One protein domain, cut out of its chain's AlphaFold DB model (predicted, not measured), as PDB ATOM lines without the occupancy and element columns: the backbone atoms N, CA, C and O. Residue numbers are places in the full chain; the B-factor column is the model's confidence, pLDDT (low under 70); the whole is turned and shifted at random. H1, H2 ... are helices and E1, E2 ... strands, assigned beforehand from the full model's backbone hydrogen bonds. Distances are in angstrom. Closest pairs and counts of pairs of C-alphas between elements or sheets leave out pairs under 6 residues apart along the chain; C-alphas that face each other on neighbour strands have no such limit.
ATOM      1  N   ILE A   2     -29.629   8.259  38.463       77.50
ATOM      2  CA  ILE A   2     -29.840   7.325  37.334       77.50
ATOM      3  C   ILE A   2     -28.553   7.106  36.522       77.50
ATOM      4  O   ILE A   2     -28.188   5.966  36.267       77.50
ATOM      5  N   ARG A   3     -27.807   8.175  36.194       83.69
ATOM      6  CA  ARG A   3     -26.537   8.069  35.440       83.69
ATOM      7  C   ARG A   3     -25.508   7.158  36.123       83.69
ATOM      8  O   ARG A   3     -25.013   6.216  35.517       83.69
ATOM      9  N   SER A   4     -25.264   7.364  37.416       83.69
ATOM     10  CA  SER A   4     -24.321   6.548  38.195       83.69
ATOM     11  C   SER A   4     -24.752   5.081  38.301       83.69
ATOM     12  O   SER A   4     -23.905   4.182  38.274       83.69
ATOM     13  N   PHE A   5     -26.063   4.824  38.379       82.06
ATOM     14  CA  PHE A   5     -26.615   3.474  38.292       82.06
ATOM     15  C   PHE A   5     -26.347   2.859  36.916       82.06
ATOM     16  O   PHE A   5     -25.778   1.770  36.836       82.06
ATOM     17  N   THR A   6     -26.685   3.569  35.834       84.44
ATOM     18  CA  THR A   6     -26.493   3.072  34.467       84.44
ATOM     19  C   THR A   6     -25.025   2.813  34.155       84.44
ATOM     20  O   THR A   6     -24.707   1.792  33.552       84.44
ATOM     21  N   ASP A   7     -24.116   3.668  34.622       89.94
ATOM     22  CA  ASP A   7     -22.674   3.506  34.415       89.94
ATOM     23  C   ASP A   7     -22.137   2.291  35.172       89.94
ATOM     24  O   ASP A   7     -21.339   1.511  34.648       89.94
ATOM     25  N   THR A   8     -22.618   2.081  36.399       89.06
ATOM     26  CA  THR A   8     -22.247   0.917  37.208       89.06
ATOM     27  C   THR A   8     -22.800  -0.376  36.621       89.06
ATOM     28  O   THR A   8     -22.049  -1.343  36.486       89.06
ATOM     29  N   ALA A   9     -24.066  -0.392  36.202       85.25
ATOM     30  CA  ALA A   9     -24.682  -1.538  35.543       85.25
ATOM     31  C   ALA A   9     -23.959  -1.881  34.232       85.25
ATOM     32  O   ALA A   9     -23.565  -3.027  34.029       85.25
ATOM     33  N   ARG A  10     -23.680  -0.886  33.378       88.00
ATOM     34  CA  ARG A  10     -22.927  -1.073  32.125       88.00
ATOM     35  C   ARG A  10     -21.536  -1.637  32.369       88.00
ATOM     36  O   ARG A  10     -21.123  -2.524  31.630       88.00
ATOM     37  N   ARG A  11     -20.821  -1.151  33.387       90.06
ATOM     38  CA  ARG A  11     -19.486  -1.652  33.746       90.06
ATOM     39  C   ARG A  11     -19.534  -3.096  34.244       90.06
ATOM     40  O   ARG A  11     -18.675  -3.884  33.872       90.06
ATOM     41  N   LYS A  12     -20.528  -3.447  35.065       85.75
ATOM     42  CA  LYS A  12     -20.673  -4.792  35.649       85.75
ATOM     43  C   LYS A  12     -21.221  -5.831  34.668       85.75
ATOM     44  O   LYS A  12     -20.893  -7.002  34.803       85.75
ATOM     45  N   LEU A  13     -22.037  -5.417  33.698       85.38
ATOM     46  CA  LEU A  13     -22.620  -6.306  32.688       85.38
ATOM     47  C   LEU A  13     -21.755  -6.483  31.433       85.38
ATOM     48  O   LEU A  13     -22.042  -7.374  30.633       85.38
ATOM     49  N   ARG A  14     -20.739  -5.634  31.224       88.94
ATOM     50  CA  ARG A  14     -19.844  -5.722  30.064       88.94
ATOM     51  C   ARG A  14     -19.011  -7.002  30.140       88.94
ATOM     52  O   ARG A  14     -18.327  -7.253  31.127       88.94
ATOM     53  N   THR A  15     -19.016  -7.763  29.057       85.94
ATOM     54  CA  THR A  15     -18.134  -8.904  28.807       85.94
ATOM     55  C   THR A  15     -17.140  -8.566  27.691       85.94
ATOM     56  O   THR A  15     -17.280  -7.558  26.994       85.94
ATOM     57  N   ARG A  16     -16.120  -9.415  27.485       87.81
ATOM     58  CA  ARG A  16     -15.104  -9.231  26.425       87.81
ATOM     59  C   ARG A  16     -15.718  -9.100  25.022       87.81
ATOM     60  O   ARG A  16     -15.170  -8.402  24.182       87.81
ATOM     61  N   ASN A  17     -16.857  -9.748  24.792       88.81
ATOM     62  CA  ASN A  17     -17.601  -9.763  23.532       88.81
ATOM     63  C   ASN A  17     -18.819  -8.815  23.509       88.81
ATOM     64  O   ASN A  17     -19.684  -8.967  22.651       88.81
ATOM     65  N   GLY A  18     -18.922  -7.855  24.437       89.69
ATOM     66  CA  GLY A  18     -20.025  -6.887  24.473       89.69
ATOM     67  C   GLY A  18     -20.956  -7.090  25.665       89.69
ATOM     68  O   GLY A  18     -20.516  -6.997  26.807       89.69
ATOM     69  N   TYR A  19     -22.250  -7.294  25.419       87.38
ATOM     70  CA  TYR A  19     -23.241  -7.520  26.471       87.38
ATOM     71  C   TYR A  19     -24.017  -8.808  26.212       87.38
ATOM     72  O   TYR A  19     -24.543  -9.017  25.120       87.38
ATOM     73  N   ARG A  20     -24.148  -9.662  27.234       83.19
ATOM     74  CA  ARG A  20     -24.997 -10.855  27.143       83.19
ATOM     75  C   ARG A  20     -26.466 -10.458  27.274       83.19
ATOM     76  O   ARG A  20     -26.873  -9.918  28.303       83.19
ATOM     77  N   ARG A  21     -27.262 -10.774  26.250       82.50
ATOM     78  CA  ARG A  21     -28.709 -10.500  26.201       82.50
ATOM     79  C   ARG A  21     -29.437 -11.006  27.446       82.50
ATOM     80  O   ARG A  21     -30.225 -10.274  28.038       82.50
ATOM     81  N   ASP A  22     -29.133 -12.227  27.865       79.00
ATOM     82  CA  ASP A  22     -29.840 -12.882  28.967       79.00
ATOM     83  C   ASP A  22     -29.500 -12.244  30.324       79.00
ATOM     84  O   ASP A  22     -30.368 -12.109  31.177       79.00
ATOM     85  N   HIS A  23     -28.280 -11.719  30.497       81.00
ATOM     86  CA  HIS A  23     -27.917 -10.962  31.702       81.00
ATOM     87  C   HIS A  23     -28.630  -9.610  31.767       81.00
ATOM     88  O   HIS A  23     -29.082  -9.198  32.835       81.00
ATOM     89  N   ILE A  24     -28.739  -8.916  30.627       84.56
ATOM     90  CA  ILE A  24     -29.493  -7.661  30.549       84.56
ATOM     91  C   ILE A  24     -30.959  -7.920  30.906       84.56
ATOM     92  O   ILE A  24     -31.528  -7.167  31.693       84.56
ATOM     93  N   ARG A  25     -31.555  -8.998  30.380       80.31
ATOM     94  CA  ARG A  25     -32.933  -9.375  30.711       80.31
ATOM     95  C   ARG A  25     -33.090  -9.707  32.184       80.31
ATOM     96  O   ARG A  25     -33.933  -9.098  32.831       80.31
ATOM     97  N   ALA A  26     -32.257 -10.592  32.733       80.56
ATOM     98  CA  ALA A  26     -32.296 -10.967  34.148       80.56
ATOM     99  C   ALA A  26     -32.197  -9.749  35.080       80.56
ATOM    100  O   ALA A  26     -32.892  -9.687  36.093       80.56
ATOM    101  N   LEU A  27     -31.379  -8.756  34.712       79.00
ATOM    102  CA  LEU A  27     -31.312  -7.488  35.427       79.00
ATOM    103  C   LEU A  27     -32.602  -6.661  35.252       79.00
ATOM    104  O   LEU A  27     -33.138  -6.172  36.241       79.00
ATOM    105  N   ALA A  28     -33.124  -6.529  34.030       81.69
ATOM    106  CA  ALA A  28     -34.350  -5.776  33.744       81.69
ATOM    107  C   ALA A  28     -35.585  -6.337  34.470       81.69
ATOM    108  O   ALA A  28     -36.396  -5.566  34.969       81.69
ATOM    109  N   HIS A  29     -35.685  -7.660  34.631       76.06
ATOM    110  CA  HIS A  29     -36.737  -8.305  35.432       76.06
ATOM    111  C   HIS A  29     -36.774  -7.859  36.894       76.06
ATOM    112  O   HIS A  29     -37.776  -8.060  37.579       76.06
ATOM    113  N   ARG A  30     -35.660  -7.333  37.404       73.94
ATOM    114  CA  ARG A  30     -35.481  -6.988  38.811       73.94
ATOM    115  C   ARG A  30     -35.358  -5.490  39.020       73.94
ATOM    116  O   ARG A  30     -35.079  -5.091  40.142       73.94
ATOM    117  N   ILE A  31     -35.533  -4.666  37.989       76.31
ATOM    118  CA  ILE A  31     -35.446  -3.215  38.111       76.31
ATOM    119  C   ILE A  31     -36.815  -2.591  37.873       76.31
ATOM    120  O   ILE A  31     -37.431  -2.795  36.834       76.31
ATOM    121  N   GLU A  32     -37.222  -1.738  38.800       74.31
ATOM    122  CA  GLU A  32     -38.248  -0.728  38.568       74.31
ATOM    123  C   GLU A  32     -37.583   0.627  38.308       74.31
ATOM    124  O   GLU A  32     -36.646   1.024  39.009       74.31
ATOM    125  N   VAL A  33     -38.077   1.348  37.301       74.44
ATOM    126  CA  VAL A  33     -37.633   2.706  36.959       74.44
ATOM    127  C   VAL A  33     -38.794   3.671  37.167       74.44
ATOM    128  O   VAL A  33     -39.925   3.379  36.790       74.44
ATOM    129  N   HIS A  34     -38.490   4.826  37.750       67.44
ATOM    130  CA  HIS A  34     -39.358   5.992  37.880       67.44
ATOM    131  C   HIS A  34     -38.638   7.214  37.283       67.44
ATOM    132  O   HIS A  34     -37.420   7.194  37.110       67.44
ATOM    133  N   ASP A  35     -39.362   8.312  37.051       69.69
ATOM    134  CA  ASP A  35     -38.865   9.578  36.485       69.69
ATOM    135  C   ASP A  35     -37.509  10.063  37.026       69.69
ATOM    136  O   ASP A  35     -36.736  10.689  36.301       69.69
ATOM    137  N   LYS A  36     -37.203   9.804  38.305       73.00
ATOM    138  CA  LYS A  36     -35.966  10.270  38.955       73.00
ATOM    139  C   LYS A  36     -35.186   9.170  39.672       73.00
ATOM    140  O   LYS A  36     -34.074   9.426  40.139       73.00
ATOM    141  N   GLU A  37     -35.721   7.953  39.729       67.81
ATOM    142  CA  GLU A  37     -35.188   6.888  40.578       67.81
ATOM    143  C   GLU A  37     -35.210   5.522  39.902       67.81
ATOM    144  O   GLU A  37     -36.020   5.245  39.024       67.81
ATOM    145  N   VAL A  38     -34.299   4.654  40.335       72.25
ATOM    146  CA  VAL A  38     -34.213   3.262  39.893       72.25
ATOM    147  C   VAL A  38     -34.064   2.395  41.136       72.25
ATOM    148  O   VAL A  38     -33.192   2.667  41.964       72.25
ATOM    149  N   ARG A  39     -34.896   1.360  41.274       72.25
ATOM    150  CA  ARG A  39     -34.863   0.430  42.412       72.25
ATOM    151  C   ARG A  39     -34.702  -0.997  41.919       72.25
ATOM    152  O   ARG A  39     -35.318  -1.397  40.938       72.25
ATOM    153  N   ILE A  40     -33.870  -1.762  42.620       75.69
ATOM    154  CA  ILE A  40     -33.786  -3.209  42.429       75.69
ATOM    155  C   ILE A  40     -34.842  -3.845  43.337       75.69
ATOM    156  O   ILE A  40     -34.810  -3.640  44.549       75.69
ATOM    157  N   ILE A  41     -35.775  -4.594  42.759       71.94
ATOM    158  CA  ILE A  41     -36.832  -5.306  43.476       71.94
ATOM    159  C   ILE A  41     -36.305  -6.651  43.988       71.94
ATOM    160  O   ILE A  41     -35.697  -7.431  43.247       71.94
ATOM    161  N   GLY A  42     -36.645  -6.968  45.239       63.94
ATOM    162  CA  GLY A  42     -36.351  -8.247  45.883       63.94
ATOM    163  C   GLY A  42     -35.040  -8.257  46.676       63.94
ATOM    164  O   GLY A  42     -34.294  -7.283  46.721       63.94
ATOM    165  N   ASN A  43     -34.761  -9.380  47.340       65.56
ATOM    166  CA  ASN A  43     -33.536  -9.580  48.117       65.56
ATOM    167  C   ASN A  43     -32.336  -9.862  47.182       65.56
ATOM    168  O   ASN A  43     -32.471 -10.600  46.204       65.56
ATOM    169  N   LYS A  44     -31.149  -9.326  47.511       64.25
ATOM    170  CA  LYS A  44     -29.852  -9.610  46.864       64.25
ATOM    171  C   LYS A  44     -29.646 -11.100  46.564       64.25
ATOM    172  O   LYS A  44     -29.176 -11.427  45.478       64.25
ATOM    173  N   THR A  45     -30.022 -11.994  47.476       65.25
ATOM    174  CA  THR A  45     -29.912 -13.451  47.284       65.25
ATOM    175  C   THR A  45     -30.761 -13.939  46.111       65.25
ATOM    176  O   THR A  45     -30.273 -14.694  45.278       65.25
ATOM    177  N   ASN A  46     -31.987 -13.431  45.960       63.72
ATOM    178  CA  ASN A  46     -32.875 -13.778  44.846       63.72
ATOM    179  C   ASN A  46     -32.379 -13.199  43.515       63.72
ATOM    180  O   ASN A  46     -32.542 -13.828  42.467       63.72
ATOM    181  N   LEU A  47     -31.745 -12.021  43.543       67.25
ATOM    182  CA  LEU A  47     -31.084 -11.451  42.367       67.25
ATOM    183  C   LEU A  47     -29.898 -12.318  41.932       67.25
ATOM    184  O   LEU A  47     -29.807 -12.671  40.762       67.25
ATOM    185  N   LEU A  48     -29.017 -12.687  42.865       70.12
ATOM    186  CA  LEU A  48     -27.870 -13.551  42.582       70.12
ATOM    187  C   LEU A  48     -28.317 -14.930  42.095       70.12
ATOM    188  O   LEU A  48     -27.781 -15.413  41.106       70.12
ATOM    189  N   HIS A  49     -29.344 -15.513  42.717       67.38
ATOM    190  CA  HIS A  49     -29.949 -16.764  42.272       67.38
ATOM    191  C   HIS A  49     -30.485 -16.642  40.845       67.38
ATOM    192  O   HIS A  49     -30.200 -17.495  40.017       67.38
ATOM    193  N   THR A  50     -31.205 -15.565  40.519       63.97
ATOM    194  CA  THR A  50     -31.711 -15.345  39.153       63.97
ATOM    195  C   THR A  50     -30.565 -15.190  38.159       63.97
ATOM    196  O   THR A  50     -30.588 -15.833  37.124       63.97
ATOM    197  N   LEU A  51     -29.545 -14.384  38.468       67.25
ATOM    198  CA  LEU A  51     -28.389 -14.187  37.587       67.25
ATOM    199  C   LEU A  51     -27.571 -15.472  37.392       67.25
ATOM    200  O   LEU A  51     -27.054 -15.688  36.300       67.25
ATOM    201  N   ALA A  52     -27.473 -16.310  38.426       69.12
ATOM    202  CA  ALA A  52     -26.780 -17.592  38.378       69.12
ATOM    203  C   ALA A  52     -27.576 -18.666  37.617       69.12
ATOM    204  O   ALA A  52     -26.978 -19.431  36.875       69.12
ATOM    205  N   HIS A  53     -28.907 -18.695  37.758       59.59
ATOM    206  CA  HIS A  53     -29.777 -19.702  37.135       59.59
ATOM    207  C   HIS A  53     -30.303 -19.303  35.749       59.59
ATOM    208  O   HIS A  53     -30.928 -20.117  35.080       59.59
ATOM    209  N   HIS A  54     -30.065 -18.073  35.275       55.25
ATOM    210  CA  HIS A  54     -30.448 -17.664  33.915       55.25
ATOM    211  C   HIS A  54     -29.482 -18.153  32.822       55.25
ATOM    212  O   HIS A  54     -29.554 -17.710  31.674       55.25
ATOM    213  N   SER A  55     -28.556 -19.050  33.160       50.41
ATOM    214  CA  SER A  55     -27.717 -19.761  32.207       50.41
ATOM    215  C   SER A  55     -28.456 -20.987  31.676       50.41
ATOM    216  O   SER A  55     -28.147 -22.081  32.110       50.41
ATOM    217  N   GLU A  56     -29.446 -20.789  30.800       49.28
ATOM    218  CA  GLU A  56     -29.891 -21.738  29.757       49.28
ATOM    219  C   GLU A  56     -31.315 -21.404  29.280       49.28
ATOM    220  O   GLU A  56     -32.296 -21.540  30.003       49.28
ATOM    221  N   GLY A  57     -31.419 -20.974  28.018       48.66
ATOM    222  CA  GLY A  57     -32.569 -21.217  27.136       48.66
ATOM    223  C   GLY A  57     -33.894 -20.483  27.382       48.66
ATOM    224  O   GLY A  57     -34.517 -20.077  26.407       48.66
ATOM    225  N   ASN A  58     -34.332 -20.269  28.623       48.22
ATOM    226  CA  ASN A  58     -35.699 -19.832  28.933       48.22
ATOM    227  C   ASN A  58     -35.717 -18.542  29.756       48.22
ATOM    228  O   ASN A  58     -36.044 -18.516  30.943       48.22
ATOM    229  N   ALA A  59     -35.368 -17.440  29.096       50.56
ATOM    230  CA  ALA A  59     -35.587 -16.123  29.664       50.56
ATOM    231  C   ALA A  59     -37.085 -15.799  29.674       50.56
ATOM    232  O   ALA A  59     -37.688 -15.679  28.607       50.56
ATOM    233  N   ALA A  60     -37.676 -15.648  30.863       53.25
ATOM    234  CA  ALA A  60     -39.047 -15.171  31.008       53.25
ATOM    235  C   ALA A  60     -39.241 -13.822  30.269       53.25
ATOM    236  O   ALA A  60     -38.276 -13.077  30.075       53.25
ATOM    237  N   PRO A  61     -40.466 -13.467  29.847       51.78
ATOM    238  CA  PRO A  61     -40.732 -12.164  29.240       51.78
ATOM    239  C   PRO A  61     -40.413 -11.038  30.231       51.78
ATOM    240  O   PRO A  61     -40.907 -11.055  31.360       51.78
ATOM    241  N   VAL A  62     -39.587 -10.063  29.833       49.38
ATOM    242  CA  VAL A  62     -39.274  -8.889  30.667       49.38
ATOM    243  C   VAL A  62     -40.574  -8.118  30.931       49.38
ATOM    244  O   VAL A  62     -41.205  -7.699  29.960       49.38
ATOM    245  N   PRO A  63     -40.989  -7.921  32.199       52.09
ATOM    246  CA  PRO A  63     -42.207  -7.196  32.518       52.09
ATOM    247  C   PRO A  63     -42.152  -5.781  31.947       52.09
ATOM    248  O   PRO A  63     -41.220  -5.025  32.226       52.09
ATOM    249  N   SER A  64     -43.162  -5.407  31.165       48.09
ATOM    250  CA  SER A  64     -43.422  -4.004  30.862       48.09
ATOM    251  C   SER A  64     -43.957  -3.326  32.126       48.09
ATOM    252  O   SER A  64     -44.922  -3.800  32.720       48.09
ATOM    253  N   PHE A  65     -43.280  -2.254  32.535       50.56
ATOM    254  CA  PHE A  65     -43.525  -1.372  33.681       50.56
ATOM    255  C   PHE A  65     -44.910  -1.467  34.352       50.56
ATOM    256  O   PHE A  65     -45.874  -0.872  33.882       50.56
TER     257      PHE A  65
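AT A GLANCE: This is residues 2 to 65 of the 90 residues of an uncharacterized protein of Rhodobacterales bacterium (UniProt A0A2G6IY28). A short strand hairpin, E1 and E2, extends from a pair of side-by-side helices, H2 and H3, while H1 forms a loosely attached arm near H2 and E2. The 64 printed residues, mostly helix by class, run H1, H2, E1, E2, H3, with an antiparallel sheet E1 - E2. The whole is compact, with a radius of gyration of the C-alphas of 12.0 A and spans of 34 by 26 by 22 A.

IN THESE COORDINATES: E1 is residues 31 to 33 and E2 38 to 40. H2 is residues 21 to 28, 10.5 A long; H3, 44 to 53, 14.0 A, ends at C-alpha 53 (-29.777, -19.702, 37.135). H1, residues 2 to 13, 16.1 A, begins at C-alpha 2 (-29.840, 7.325, 37.334).

HOW THE PARTS SIT: In the hairpin E1 and E2, N 32 and O 39 are within hydrogen-bond range at 2.9 A. H2 and H3 touch, the closest C-alphas being Ala 26 and Leu 51, 6.1 A, at a shallow tilt of 20 degrees, opposite ways. H1 and H2 are close but not clearly touching: C-alphas 13 and 23, their closest, are 7.1 A apart. In H1, H2 and H3 every O i to N i+4 pair is within hydrogen-bond range.

THE WHOLE: The C-alphas farthest apart, Lys 36 and Glu 56, are 33.9 A apart. The printed part has no cut, and no link is long. Residues 54 to 65 hold no named element; pLDDT is under 70 in 26 residues, among them 49 to 65.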